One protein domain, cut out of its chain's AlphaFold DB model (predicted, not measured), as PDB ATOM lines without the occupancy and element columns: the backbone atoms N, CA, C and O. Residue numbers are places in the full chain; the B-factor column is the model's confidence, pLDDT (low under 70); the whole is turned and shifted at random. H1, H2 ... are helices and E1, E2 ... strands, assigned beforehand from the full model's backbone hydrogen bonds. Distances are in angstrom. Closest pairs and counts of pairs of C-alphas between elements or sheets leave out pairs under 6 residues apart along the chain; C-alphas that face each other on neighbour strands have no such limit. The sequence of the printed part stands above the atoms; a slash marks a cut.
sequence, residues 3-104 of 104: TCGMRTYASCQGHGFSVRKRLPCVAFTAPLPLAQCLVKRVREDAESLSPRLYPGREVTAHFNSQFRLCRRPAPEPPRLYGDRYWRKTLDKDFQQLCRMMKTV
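Overview. This is residues 3 to 104 of the 104 residues of an uncharacterized protein of Salmonella enterica subsp. enterica serovar Kidderminster (UniProt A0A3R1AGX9). Two antiparallel hairpins, E3 with E4 and E1 with E2, sit side by side, with E4 beside E2, and make a four-stranded wall with both helices on one side of it. H1 packs mainly on E3, and H2 meets H1 only with its residues 100 to 101, at a steep tilt of 60 degrees; the long links, residues 13 to 24 and 76 to 90, extend past one end of the strands. The printed part has 102 residues, with four named strands and two named helices in the order E1, E2, H1, E3, E4, H2, in two antiparallel sheets of two strands each, a mixed class. It is compact, with a radius of gyration of the C-alphas of 13.7 A and spans of 37 by 34 by 20 A.

Along the chain. E3 is residues 57 to 63, 19.1 A long, and E4 is residues 69 to 75, 19.5 A. E1, residues 7 to 12, begins with C-alpha 7 at (25.154, -10.642, 32.668), and E2 is residues 25 to 29. H1 is residues 32 to 47, 22.4 A. H2, residues 91 to 102, 16.1 A, ends with C-alpha 102 at (32.190, -1.193, 23.053).

Arrangement. In the hairpin E3 and E4, N 60 and O 72 are 2.9 A apart, within hydrogen-bond range. The closest C-alphas of E2 and E4, Ala 27 and Arg 72, are 4.4 A apart. In the hairpin E1 and E2, N 9 and O 27 are within hydrogen-bond range at 2.9 A. The closest C-alphas of H1 and E3, Val 39 and Val 59, are 5.9 A apart. H1, with residues 37 to 41 alone, touches residues 100 to 101 of H2; the closest C-alphas, Leu 38 and Met 101, are 6.7 A apart. They run opposite ways at a steep tilt of 60 degrees. E1 and H1 are apart. In H1 and H2 every O i to N i+4 pair is within hydrogen-bond range.

Size, cuts and confidence. The two C-alphas farthest apart, Leu 49 and Gln 66, are 39.6 A apart. The printed part has no cut. The links E1 to E2 and E4 to H2 are long. The mean pLDDT of the printed part is 78.7; residues 14 to 22, 77 to 90 and 103 to 104 are under 70.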
ATOM      1  N   THR A   3      31.033  -9.855  27.840       81.44
ATOM      2  CA  THR A   3      32.275  -9.080  27.650       81.44
ATOM      3  C   THR A   3      32.108  -7.563  27.796       81.44
ATOM      4  O   THR A   3      33.098  -6.848  27.780       81.44
ATOM      5  N   CYS A   4      30.873  -7.059  27.861       76.69
ATOM      6  CA  CYS A   4      30.547  -5.634  27.977       76.69
ATOM      7  C   CYS A   4      29.968  -5.301  29.368       76.69
ATOM      8  O   CYS A   4      29.206  -4.348  29.501       76.69
ATOM      9  N   GLY A   5      30.234  -6.132  30.385       81.44
ATOM     10  CA  GLY A   5      29.766  -5.915  31.761       81.44
ATOM     11  C   GLY A   5      28.281  -6.221  32.006       81.44
ATOM     12  O   GLY A   5      27.752  -5.905  33.069       81.44
ATOM     13  N   MET A   6      27.587  -6.838  31.044       86.38
ATOM     14  CA  MET A   6      26.185  -7.252  31.174       86.38
ATOM     15  C   MET A   6      26.101  -8.751  31.423       86.38
ATOM     16  O   MET A   6      26.702  -9.513  30.678       86.38
ATOM     17  N   ARG A   7      25.303  -9.210  32.385       88.81
ATOM     18  CA  ARG A   7      25.154 -10.642  32.668       88.81
ATOM     19  C   ARG A   7      23.976 -11.218  31.892       88.81
ATOM     20  O   ARG A   7      22.818 -10.996  32.242       88.81
ATOM     21  N   THR A   8      24.256 -11.967  30.831       88.38
ATOM     22  CA  THR A   8      23.227 -12.712  30.096       88.38
ATOM     23  C   THR A   8      22.665 -13.829  30.977       88.38
ATOM     24  O   THR A   8      23.434 -14.596  31.550       88.38
ATOM     25  N   TYR A   9      21.336 -13.920  31.092       85.38
ATOM     26  CA  TYR A   9      20.675 -14.998  31.845       85.38
ATOM     27  C   TYR A   9      19.819 -15.904  30.955       85.38
ATOM     28  O   TYR A   9      19.625 -17.068  31.284       85.38
ATOM     29  N   ALA A  10      19.316 -15.391  29.831       83.56
ATOM     30  CA  ALA A  10      18.607 -16.193  28.846       83.56
ATOM     31  C   ALA A  10      18.978 -15.733  27.440       83.56
ATOM     32  O   ALA A  10      19.149 -14.543  27.177       83.56
ATOM     33  N   SER A  11      19.085 -16.679  26.518       82.94
ATOM     34  CA  SER A  11      19.232 -16.385  25.100       82.94
ATOM     35  C   SER A  11      18.484 -17.428  24.288       82.94
ATOM     36  O   SER A  11      18.423 -18.593  24.672       82.94
ATOM     37  N   CYS A  12      17.885 -16.995  23.191       76.31
ATOM     38  CA  CYS A  12      17.198 -17.844  22.247       76.31
ATOM     39  C   CYS A  12      17.542 -17.374  20.834       76.31
ATOM     40  O   CYS A  12      17.362 -16.204  20.498       76.31
ATOM     41  N   GLN A  13      18.016 -18.287  19.987       70.19
ATOM     42  CA  GLN A  13      18.252 -17.994  18.567       70.19
ATOM     43  C   GLN A  13      16.945 -17.885  17.766       70.19
ATOM     44  O   GLN A  13      16.961 -17.584  16.580       70.19
ATOM     45  N   GLY A  14      15.793 -18.095  18.408       67.62
ATOM     46  CA  GLY A  14      14.542 -18.272  17.691       67.62
ATOM     47  C   GLY A  14      14.546 -19.575  16.888       67.62
ATOM     48  O   GLY A  14      15.584 -20.181  16.637       67.62
ATOM     49  N   HIS A  15      13.366 -20.068  16.543       60.44
ATOM     50  CA  HIS A  15      13.230 -21.275  15.735       60.44
ATOM     51  C   HIS A  15      11.897 -21.246  14.990       60.44
ATOM     52  O   HIS A  15      10.906 -20.709  15.495       60.44
ATOM     53  N   GLY A  16      11.884 -21.855  13.805       55.44
ATOM     54  CA  GLY A  16      10.696 -22.044  12.984       55.44
ATOM     55  C   GLY A  16      10.715 -21.247  11.681       55.44
ATOM     56  O   GLY A  16      11.218 -20.128  11.611       55.44
ATOM     57  N   PHE A  17      10.127 -21.858  10.654       55.16
ATOM     58  CA  PHE A  17       9.715 -21.205   9.417       55.16
ATOM     59  C   PHE A  17       8.210 -20.883   9.519       55.16
ATOM     60  O   PHE A  17       7.410 -21.767   9.832       55.16
ATOM     61  N   SER A  18       7.754 -19.645   9.322       60.12
ATOM     62  CA  SER A  18       8.509 -18.388   9.173       60.12
ATOM     63  C   SER A  18       9.174 -17.938  10.484       60.12
ATOM     64  O   SER A  18       8.820 -18.426  11.562       60.12
ATOM     65  N   VAL A  19      10.079 -16.950  10.412       59.22
ATOM     66  CA  VAL A  19      10.904 -16.426  11.532       59.22
ATOM     67  C   VAL A  19      10.057 -15.793  12.669       59.22
ATOM     68  O   VAL A  19      10.577 -15.198  13.606       59.22
ATOM     69  N   ARG A  20       8.724 -15.920  12.618       61.50
ATOM     70  CA  ARG A  20       7.752 -15.384  13.578       61.50
ATOM     71  C   ARG A  20       7.373 -16.334  14.719       61.50
ATOM     72  O   ARG A  20       6.869 -15.848  15.724       61.50
ATOM     73  N   LYS A  21       7.587 -17.655  14.605       61.09
ATOM     74  CA  LYS A  21       7.105 -18.615  15.629       61.09
ATOM     75  C   LYS A  21       7.784 -18.439  16.988       61.09
ATOM     76  O   LYS A  21       7.122 -18.460  18.020       61.09
ATOM     77  N   ARG A  22       9.101 -18.234  16.999       65.50
ATOM     78  CA  ARG A  22       9.851 -17.798  18.181       65.50
ATOM     79  C   ARG A  22      10.869 -16.767  17.751       65.50
ATOM     80  O   ARG A  22      11.860 -17.111  17.113       65.50
ATOM     81  N   LEU A  23      10.617 -15.514  18.113       71.00
ATOM     82  CA  LEU A  23      11.545 -14.434  17.833       71.00
ATOM     83  C   LEU A  23      12.801 -14.576  18.697       71.00
ATOM     84  O   LEU A  23      12.703 -14.872  19.893       71.00
ATOM     85  N   PRO A  24      13.977 -14.335  18.111       74.56
ATOM     86  CA  PRO A  24      15.221 -14.408  18.836       74.56
ATOM     87  C   PRO A  24      15.304 -13.363  19.930       74.56
ATOM     88  O   PRO A  24      14.818 -12.239  19.809       74.56
ATOM     89  N   CYS A  25      15.961 -13.745  21.007       78.25
ATOM     90  CA  CYS A  25      16.016 -12.968  22.219       78.25
ATOM     91  C   CYS A  25      17.358 -13.147  22.897       78.25
ATOM     92  O   CYS A  25      17.920 -14.235  22.931       78.25
ATOM     93  N   VAL A  26      17.849 -12.076  23.495       84.12
ATOM     94  CA  VAL A  26      18.834 -12.163  24.566       84.12
ATOM     95  C   VAL A  26      18.258 -11.372  25.713       84.12
ATOM     96  O   VAL A  26      17.736 -10.284  25.514       84.12
ATOM     97  N   ALA A  27      18.302 -11.931  26.905       88.38
ATOM     98  CA  ALA A  27      17.861 -11.268  28.105       88.38
ATOM     99  C   ALA A  27      19.024 -11.247  29.092       88.38
ATOM    100  O   ALA A  27      19.739 -12.236  29.285       88.38
ATOM    101  N   PHE A  28      19.259 -10.079  29.668       90.12
ATOM    102  CA  PHE A  28      20.429  -9.820  30.486       90.12
ATOM    103  C   PHE A  28      20.082  -8.902  31.652       90.12
ATOM    104  O   PHE A  28      19.117  -8.137  31.607       90.12
ATOM    105  N   THR A  29      20.896  -8.970  32.692       90.94
ATOM    106  CA  THR A  29      20.916  -7.989  33.768       90.94
ATOM    107  C   THR A  29      22.120  -7.073  33.575       90.94
ATOM    108  O   THR A  29      23.178  -7.488  33.097       90.94
ATOM    109  N   ALA A  30      21.943  -5.792  33.877       88.94
ATOM    110  CA  ALA A  30      22.990  -4.788  33.739       88.94
ATOM    111  C   ALA A  30      22.762  -3.648  34.740       88.94
ATOM    112  O   ALA A  30      21.595  -3.337  35.028       88.94
ATOM    113  N   PRO A  31      23.843  -2.992  35.207       88.75
ATOM    114  CA  PRO A  31      23.764  -1.700  35.878       88.75
ATOM    115  C   PRO A  31      22.916  -0.703  35.081       88.75
ATOM    116  O   PRO A  31      22.919  -0.717  33.846       88.75
ATOM    117  N   LEU A  32      22.192   0.170  35.786       88.06
ATOM    118  CA  LEU A  32      21.293   1.144  35.165       88.06
ATOM    119  C   LEU A  32      21.982   2.028  34.102       88.06
ATOM    120  O   LEU A  32      21.412   2.135  33.015       88.06
ATOM    121  N   PRO A  33      23.202   2.562  34.319       88.81
ATOM    122  CA  PRO A  33      23.857   3.415  33.323       88.81
ATOM    123  C   PRO A  33      24.167   2.681  32.011       88.81
ATOM    124  O   PRO A  33      23.898   3.187  30.923       88.81
ATOM    125  N   LEU A  34      24.662   1.440  32.099       87.81
ATOM    126  CA  LEU A  34      24.966   0.614  30.923       87.81
ATOM    127  C   LEU A  34      23.703   0.272  30.134       87.81
ATOM    128  O   LEU A  34      23.695   0.274  28.904       87.81
ATOM    129  N   ALA A  35      22.619  -0.007  30.846       87.88
ATOM    130  CA  ALA A  35      21.338  -0.255  30.223       87.88
ATOM    131  C   ALA A  35      20.752   0.979  29.528       87.88
ATOM    132  O   ALA A  35      20.251   0.850  28.415       87.88
ATOM    133  N   GLN A  36      20.817   2.153  30.159       89.81
ATOM    134  CA  GLN A  36      20.371   3.411  29.555       89.81
ATOM    135  C   GLN A  36      21.171   3.726  28.288       89.81
ATOM    136  O   GLN A  36      20.582   4.086  27.271       89.81
ATOM    137  N   CYS A  37      22.490   3.517  28.324       89.88
ATOM    138  CA  CYS A  37      23.353   3.683  27.159       89.88
ATOM    139  C   CYS A  37      22.916   2.779  25.996       89.88
ATOM    140  O   CYS A  37      22.741   3.258  24.876       89.88
ATOM    141  N   LEU A  38      22.661   1.492  26.266       88.75
ATOM    142  CA  LEU A  38      22.188   0.564  25.239       88.75
ATOM    143  C   LEU A  38      20.835   0.993  24.660       88.75
ATOM    144  O   LEU A  38      20.685   1.016  23.444       88.75
ATOM    145  N   VAL A  39      19.862   1.329  25.513       90.06
ATOM    146  CA  VAL A  39      18.526   1.775  25.076       90.06
ATOM    147  C   VAL A  39      18.648   2.995  24.168       90.06
ATOM    148  O   VAL A  39      18.048   3.019  23.097       90.06
ATOM    149  N   LYS A  40      19.467   3.976  24.564       90.94
ATOM    150  CA  LYS A  40      19.697   5.192  23.786       90.94
ATOM    151  C   LYS A  40      20.298   4.873  22.416       90.94
ATOM    152  O   LYS A  40      19.755   5.313  21.414       90.94
ATOM    153  N   ARG A  41      21.343   4.043  22.355       89.69
ATOM    154  CA  ARG A  41      22.007   3.670  21.092       89.69
ATOM    155  C   ARG A  41      21.118   2.851  20.163       89.69
ATOM    156  O   ARG A  41      21.152   3.038  18.955       89.69
ATOM    157  N   VAL A  42      20.327   1.937  20.720       89.12
ATOM    158  CA  VAL A  42      19.358   1.154  19.943       89.12
ATOM    159  C   VAL A  42      18.285   2.071  19.353       89.12
ATOM    160  O   VAL A  42      17.919   1.908  18.194       89.12
ATOM    161  N   ARG A  43      17.832   3.068  20.119       89.50
ATOM    162  CA  ARG A  43      16.897   4.084  19.636       89.50
ATOM    163  C   ARG A  43      17.515   4.983  18.561       89.50
ATOM    164  O   ARG A  43      16.895   5.174  17.527       89.50
ATOM    165  N   GLU A  44      18.737   5.470  18.767       90.44
ATOM    166  CA  GLU A  44      19.482   6.256  17.771       90.44
ATOM    167  C   GLU A  44      19.673   5.476  16.457       90.44
ATOM    168  O   GLU A  44      19.542   6.044  15.376       90.44
ATOM    169  N   ASP A  45      19.941   4.166  16.528       88.75
ATOM    170  CA  ASP A  45      20.027   3.303  15.344       88.75
ATOM    171  C   ASP A  45      18.674   3.162  14.635       88.75
ATOM    172  O   ASP A  45      18.628   3.202  13.410       88.75
ATOM    173  N   ALA A  46      17.577   3.046  15.390       86.12
ATOM    174  CA  ALA A  46      16.225   2.964  14.839       86.12
ATOM    175  C   ALA A  46      15.747   4.283  14.201       86.12
ATOM    176  O   ALA A  46      14.981   4.254  13.241       86.12
ATOM    177  N   GLU A  47      16.198   5.427  14.725       87.81
ATOM    178  CA  GLU A  47      15.905   6.772  14.204       87.81
ATOM    179  C   GLU A  47      16.841   7.178  13.039       87.81
ATOM    180  O   GLU A  47      16.581   8.162  12.347       87.81
ATOM    181  N   SER A  48      17.915   6.421  12.784       86.50
ATOM    182  CA  SER A  48      18.882   6.683  11.711       86.50
ATOM    183  C   SER A  48      18.308   6.427  10.313       86.50
ATOM    184  O   SER A  48      17.564   5.476  10.080       86.50
ATOM    185  N   LEU A  49      18.768   7.210   9.329       85.06
ATOM    186  CA  LEU A  49      18.516   6.966   7.899       85.06
ATOM    187  C   LEU A  49      19.154   5.658   7.392       85.06
ATOM    188  O   LEU A  49      18.777   5.146   6.342       85.06
ATOM    189  N   SER A  50      20.138   5.127   8.123       84.06
ATOM    190  CA  SER A  50      20.861   3.890   7.800       84.06
ATOM    191  C   SER A  50      20.974   2.984   9.040       84.06
ATOM    192  O   SER A  50      22.044   2.900   9.653       84.06
ATOM    193  N   PRO A  51      19.873   2.324   9.454       83.69
ATOM    194  CA  PRO A  51      19.865   1.456  10.628       83.69
ATOM    195  C   PRO A  51      20.782   0.249  10.418       83.69
ATOM    196  O   PRO A  51      20.800  -0.368   9.348       83.69
ATOM    197  N   ARG A  52      21.552  -0.110  11.446       83.56
ATOM    198  CA  ARG A  52      22.476  -1.253  11.404       83.56
ATOM    199  C   ARG A  52      21.840  -2.529  11.952       83.56
ATOM    200  O   ARG A  52      22.318  -3.620  11.642       83.56
ATOM    201  N   LEU A  53      20.792  -2.413  12.767       80.19
ATOM    202  CA  LEU A  53      19.994  -3.537  13.252       80.19
ATOM    203  C   LEU A  53      18.805  -3.771  12.315       80.19
ATOM    204  O   LEU A  53      17.957  -2.898  12.150       80.19
ATOM    205  N   TYR A  54      18.728  -4.962  11.708       74.56
ATOM    206  CA  TYR A  54      17.650  -5.280  10.770       74.56
ATOM    207  C   TYR A  54      16.998  -6.652  11.011       74.56
ATOM    208  O   TYR A  54      17.634  -7.663  10.691       74.56
ATOM    209  N   PRO A  55      15.743  -6.720  11.516       73.50
ATOM    210  CA  PRO A  55      14.879  -5.591  11.820       73.50
ATOM    211  C   PRO A  55      15.366  -4.847  13.063       73.50
ATOM    212  O   PRO A  55      16.205  -5.351  13.823       73.50
ATOM    213  N   GLY A  56      14.809  -3.650  13.241       79.81
ATOM    214  CA  GLY A  56      15.014  -2.837  14.430       79.81
ATOM    215  C   GLY A  56      14.751  -3.638  15.700       79.81
ATOM    216  O   GLY A  56      14.071  -4.672  15.692       79.81
ATOM    217  N   ARG A  57      15.343  -3.198  16.803       83.19
ATOM    218  CA  ARG A  57      15.147  -3.827  18.106       83.19
ATOM    219  C   ARG A  57      14.638  -2.798  19.088       83.19
ATOM    220  O   ARG A  57      15.082  -1.661  19.077       83.19
ATOM    221  N   GLU A  58      13.800  -3.252  19.999       86.38
ATOM    222  CA  GLU A  58      13.363  -2.483  21.151       86.38
ATOM    223  C   GLU A  58      13.895  -3.152  22.420       86.38
ATOM    224  O   GLU A  58      13.910  -4.381  22.535       86.38
ATOM    225  N   VAL A  59      14.378  -2.362  23.378       87.75
ATOM    226  CA  VAL A  59      14.873  -2.883  24.657       87.75
ATOM    227  C   VAL A  59      13.770  -2.773  25.702       87.75
ATOM    228  O   VAL A  59      13.568  -1.721  26.299       87.75
ATOM    229  N   THR A  60      13.093  -3.887  25.970       86.81
ATOM    230  CA  THR A  60      12.039  -3.963  26.987       86.81
ATOM    231  C   THR A  60      12.627  -4.366  28.340       86.81
ATOM    232  O   THR A  60      13.519  -5.220  28.409       86.81
ATOM    233  N   ALA A  61      12.133  -3.768  29.423       88.56
ATOM    234  CA  ALA A  61      12.477  -4.148  30.791       88.56
ATOM    235  C   ALA A  61      11.390  -5.049  31.396       88.56
ATOM    236  O   ALA A  61      10.202  -4.797  31.213       88.56
ATOM    237  N   HIS A  62      11.788  -6.090  32.126       88.12
ATOM    238  CA  HIS A  62      10.869  -7.015  32.793       88.12
ATOM    239  C   HIS A  62      11.514  -7.648  34.028       88.12
ATOM    240  O   HIS A  62      12.737  -7.694  34.142       88.12
ATOM    241  N   PHE A  63      10.709  -8.170  34.950       89.19
ATOM    242  CA  PHE A  63      11.215  -8.945  36.085       89.19
ATOM    243  C   PHE A  63      11.286 -10.433  35.735       89.19
ATOM    244  O   PHE A  63      10.421 -10.957  35.033       89.19
ATOM    245  N   ASN A  64      12.329 -11.121  36.200       86.38
ATOM    246  CA  ASN A  64      12.378 -12.583  36.142       86.38
ATOM    247  C   ASN A  64      11.635 -13.215  37.340       86.38
ATOM    248  O   ASN A  64      11.164 -12.510  38.230       86.38
ATOM    249  N   SER A  65      11.580 -14.550  37.402       86.31
ATOM    250  CA  SER A  65      10.969 -15.304  38.514       86.31
ATOM    251  C   SER A  65      11.621 -15.069  39.883       86.31
ATOM    252  O   SER A  65      11.047 -15.424  40.904       86.31
ATOM    253  N   GLN A  66      12.809 -14.463  39.916       89.69
ATOM    254  CA  GLN A  66      13.524 -14.071  41.133       89.69
ATOM    255  C   GLN A  66      13.364 -12.572  41.442       89.69
ATOM    256  O   GLN A  66      14.171 -12.021  42.190       89.69
ATOM    257  N   PHE A  67      12.395 -11.891  40.820       85.31
ATOM    258  CA  PHE A  67      12.147 -10.452  40.969       85.31
ATOM    259  C   PHE A  67      13.359  -9.563  40.641       85.31
ATOM    260  O   PHE A  67      13.478  -8.434  41.112       85.31
ATOM    261  N   ARG A  68      14.273 -10.038  39.786       87.44
ATOM    262  CA  ARG A  68      15.416  -9.250  39.310       87.44
ATOM    263  C   ARG A  68      15.060  -8.525  38.023       87.44
ATOM    264  O   ARG A  68      14.555  -9.142  37.081       87.44
ATOM    265  N   LEU A  69      15.386  -7.234  37.966       88.81
ATOM    266  CA  LEU A  69      15.189  -6.417  36.775       88.81
ATOM    267  C   LEU A  69      16.091  -6.904  35.635       88.81
ATOM    268  O   LEU A  69      17.321  -6.843  35.698       88.81
ATOM    269  N   CYS A  70      15.445  -7.365  34.578       89.69
ATOM    270  CA  CYS A  70      16.040  -7.890  33.368       89.69
ATOM    271  C   CYS A  70      15.690  -6.993  32.185       89.69
ATOM    272  O   CYS A  70      14.670  -6.308  32.175       89.69
ATOM    273  N   ARG A  71      16.547  -6.996  31.166       89.62
ATOM    274  CA  ARG A  71      16.323  -6.270  29.916       89.62
ATOM    275  C   ARG A  71      16.465  -7.213  28.743       89.62
ATOM    276  O   ARG A  71      17.331  -8.091  28.755       89.62
ATOM    277  N   ARG A  72      15.610  -7.041  27.743       88.44
ATOM    278  CA  ARG A  72      15.538  -7.893  26.559       88.44
ATOM    279  C   ARG A  72      15.450  -7.030  25.300       88.44
ATOM    280  O   ARG A  72      14.437  -6.366  25.125       88.44
ATOM    281  N   PRO A  73      16.448  -7.073  24.397       85.06
ATOM    282  CA  PRO A  73      16.331  -6.523  23.056       85.06
ATOM    283  C   PRO A  73      15.460  -7.472  22.228       85.06
ATOM    284  O   PRO A  73      15.928  -8.525  21.772       85.06
ATOM    285  N   ALA A  74      14.186  -7.133  22.087       80.50
ATOM    286  CA  ALA A  74      13.241  -7.843  21.244       80.50
ATOM    287  C   ALA A  74      13.300  -7.277  19.816       80.50
ATOM    288  O   ALA A  74      13.406  -6.066  19.651       80.50
ATOM    289  N   PRO A  75      13.287  -8.123  18.773       77.81
ATOM    290  CA  PRO A  75      13.158  -7.642  17.407       77.81
ATOM    291  C   PRO A  75      11.762  -7.060  17.188       77.81
ATOM    292  O   PRO A  75      10.764  -7.657  17.595       77.81
ATOM    293  N   GLU A  76      11.706  -5.926  16.506       76.56
ATOM    294  CA  GLU A  76      10.466  -5.350  16.017       76.56
ATOM    295  C   GLU A  76       9.872  -6.224  14.904       76.56
ATOM    296  O   GLU A  76      10.602  -6.908  14.169       76.56
ATOM    297  N   PRO A  77       8.535  -6.232  14.756       69.06
ATOM    298  CA  PRO A  77       7.900  -6.925  13.651       69.06
ATOM    299  C   PRO A  77       8.420  -6.374  12.310       69.06
ATOM    300  O   PRO A  77       8.491  -5.159  12.127       69.06
ATOM    301  N   PRO A  78       8.766  -7.249  11.345       66.94
ATOM    302  CA  PRO A  78       9.283  -6.806  10.056       66.94
ATOM    303  C   PRO A  78       8.234  -5.966   9.330       66.94
ATOM    304  O   PRO A  78       7.075  -6.389   9.210       66.94
ATOM    305  N   ARG A  79       8.660  -4.795   8.843       66.56
ATOM    306  CA  ARG A  79       7.808  -3.867   8.089       66.56
ATOM    307  C   ARG A  79       7.485  -4.411   6.693       66.56
ATOM    308  O   ARG A  79       6.369  -4.215   6.226       66.56
ATOM    309  N   LEU A  80       8.408  -5.149   6.061       66.69
ATOM    310  CA  LEU A  80       8.197  -5.761   4.744       66.69
ATOM    311  C   LEU A  80       7.864  -7.256   4.859       66.69
ATOM    312  O   LEU A  80       8.277  -7.966   5.779       66.69
ATOM    313  N   TYR A  81       7.076  -7.754   3.904       66.12
ATOM    314  CA  TYR A  81       6.617  -9.144   3.898       66.12
ATOM    315  C   TYR A  81       7.756 -10.146   3.625       66.12
ATOM    316  O   TYR A  81       7.756 -11.230   4.209       66.12
ATOM    317  N   GLY A  82       8.748  -9.779   2.803       63.12
ATOM    318  CA  GLY A  82       9.888 -10.636   2.441       63.12
ATOM    319  C   GLY A  82      10.833 -10.950   3.608       63.12
ATOM    320  O   GLY A  82      11.283 -12.088   3.759       63.12
ATOM    321  N   ASP A  83      11.034  -9.993   4.516       63.47
ATOM    322  CA  ASP A  83      11.934 -10.135   5.677       63.47
ATOM    323  C   ASP A  83      11.435 -11.167   6.694       63.47
ATOM    324  O   ASP A  83      12.168 -11.595   7.587       63.47
ATOM    325  N   ARG A  84      10.174 -11.600   6.564       63.19
ATOM    326  CA  ARG A  84       9.577 -12.661   7.388       63.19
ATOM    327  C   ARG A  84      10.231 -14.023   7.161       63.19
ATOM    328  O   ARG A  84      10.090 -14.897   8.018       63.19
ATOM    329  N   TYR A  85      10.899 -14.207   6.023       60.25
ATOM    330  CA  TYR A  85      11.447 -15.491   5.581       60.25
ATOM    331  C   TYR A  85      12.975 -15.482   5.472       60.25
ATOM    332  O   TYR A  85      13.598 -16.540   5.527       60.25
ATOM    333  N   TRP A  86      13.588 -14.302   5.356       57.66
ATOM    334  CA  TRP A  86      15.013 -14.143   5.074       57.66
ATOM    335  C   TRP A  86      15.819 -13.744   6.310       57.66
ATOM    336  O   TRP A  86      16.095 -12.570   6.528       57.66
ATOM    337  N   ARG A  87      16.272 -14.726   7.100       61.25
ATOM    338  CA  ARG A  87      17.352 -14.521   8.085       61.25
ATOM    339  C   ARG A  87      18.209 -15.774   8.248       61.25
ATOM    340  O   ARG A  87      17.741 -16.775   8.776       61.25
ATOM    341  N   LYS A  88      19.480 -15.695   7.830       56.03
ATOM    342  CA  LYS A  88      20.453 -16.797   7.965       56.03
ATOM    343  C   LYS A  88      21.001 -16.956   9.390       56.03
ATOM    344  O   LYS A  88      21.131 -18.082   9.846       56.03
ATOM    345  N   THR A  89      21.329 -15.865  10.091       62.53
ATOM    346  CA  THR A  89      22.000 -15.920  11.409       62.53
ATOM    347  C   THR A  89      21.768 -14.653  12.228       62.53
ATOM    348  O   THR A  89      21.680 -13.563  11.663       62.53
ATOM    349  N   LEU A  90      21.777 -14.776  13.556       68.38
ATOM    350  CA  LEU A  90      21.622 -13.655  14.500       68.38
ATOM    351  C   LEU A  90      22.933 -13.149  15.086       68.38
ATOM    352  O   LEU A  90      22.946 -12.148  15.800       68.38
ATOM    353  N   ASP A  91      24.034 -13.816  14.761       72.12
ATOM    354  CA  ASP A  91      25.356 -13.445  15.247       72.12
ATOM    355  C   ASP A  91      25.722 -12.028  14.824       72.12
ATOM    356  O   ASP A  91      26.299 -11.290  15.615       72.12
ATOM    357  N   LYS A  92      25.299 -11.602  13.627       73.69
ATOM    358  CA  LYS A  92      25.491 -10.224  13.161       73.69
ATOM    359  C   LYS A  92      24.801  -9.206  14.069       73.69
ATOM    360  O   LYS A  92      25.438  -8.230  14.451       73.69
ATOM    361  N   ASP A  93      23.558  -9.455  14.481       77.00
ATOM    362  CA  ASP A  93      22.835  -8.562  15.396       77.00
ATOM    363  C   ASP A  93      23.525  -8.492  16.759       77.00
ATOM    364  O   ASP A  93      23.693  -7.414  17.322       77.00
ATOM    365  N   PHE A  94      23.938  -9.638  17.309       76.56
ATOM    366  CA  PHE A  94      24.594  -9.666  18.616       76.56
ATOM    367  C   PHE A  94      25.989  -9.054  18.573       76.56
ATOM    368  O   PHE A  94      26.362  -8.338  19.504       76.56
ATOM    369  N   GLN A  95      26.742  -9.274  17.498       81.25
ATOM    370  CA  GLN A  95      28.001  -8.581  17.249       81.25
ATOM    371  C   GLN A  95      27.772  -7.077  17.136       81.25
ATOM    372  O   GLN A  95      28.532  -6.314  17.726       81.25
ATOM    373  N   GLN A  96      26.713  -6.649  16.450       83.56
ATOM    374  CA  GLN A  96      26.384  -5.239  16.300       83.56
ATOM    375  C   GLN A  96      25.980  -4.600  17.632       83.56
ATOM    376  O   GLN A  96      26.518  -3.553  17.974       83.56
ATOM    377  N   LEU A  97      25.147  -5.264  18.437       81.81
ATOM    378  CA  LEU A  97      24.827  -4.833  19.803       81.81
ATOM    379  C   LEU A  97      26.082  -4.770  20.684       81.81
ATOM    380  O   LEU A  97      26.258  -3.834  21.456       81.81
ATOM    381  N   CYS A  98      26.999  -5.732  20.553       81.75
ATOM    382  CA  CYS A  98      28.269  -5.693  21.276       81.75
ATOM    383  C   CYS A  98      29.170  -4.547  20.797       81.75
ATOM    384  O   CYS A  98      29.815  -3.912  21.624       81.75
ATOM    385  N   ARG A  99      29.208  -4.248  19.493       85.00
ATOM    386  CA  ARG A  99      29.931  -3.091  18.939       85.00
ATOM    387  C   ARG A  99      29.340  -1.789  19.460       85.00
ATOM    388  O   ARG A  99      30.079  -0.986  20.008       85.00
ATOM    389  N   MET A 100      28.014  -1.651  19.411       84.25
ATOM    390  CA  MET A 100      27.272  -0.546  20.021       84.25
ATOM    391  C   MET A 100      27.500  -0.431  21.525       84.25
ATOM    392  O   MET A 100      27.162   0.591  22.083       84.25
ATOM    393  N   MET A 101      28.035  -1.436  22.209       80.75
ATOM    394  CA  MET A 101      28.370  -1.365  23.633       80.75
ATOM    395  C   MET A 101      29.846  -1.046  23.886       80.75
ATOM    396  O   MET A 101      30.167  -0.509  24.936       80.75
ATOM    397  N   LYS A 102      30.734  -1.384  22.944       75.44
ATOM    398  CA  LYS A 102      32.190  -1.193  23.053       75.44
ATOM    399  C   LYS A 102      32.666   0.202  22.652       75.44
ATOM    400  O   LYS A 102      33.795   0.543  22.951       75.44
ATOM    401  N   THR A 103      31.841   0.997  21.976       59.34
ATOM    402  CA  THR A 103      32.162   2.399  21.645       59.34
ATOM    403  C   THR A 103      31.961   3.351  22.839       59.34
ATOM    404  O   THR A 103      31.635   4.520  22.643       59.34
ATOM    405  N   VAL A 104      32.000   2.837  24.072       48.72
ATOM    406  CA  VAL A 104      32.089   3.617  25.323       48.72
ATOM    407  C   VAL A 104      33.526   3.499  25.798       48.72
ATOM    408  O   VAL A 104      34.094   4.544  26.160       48.72
TER     409      VAL A 104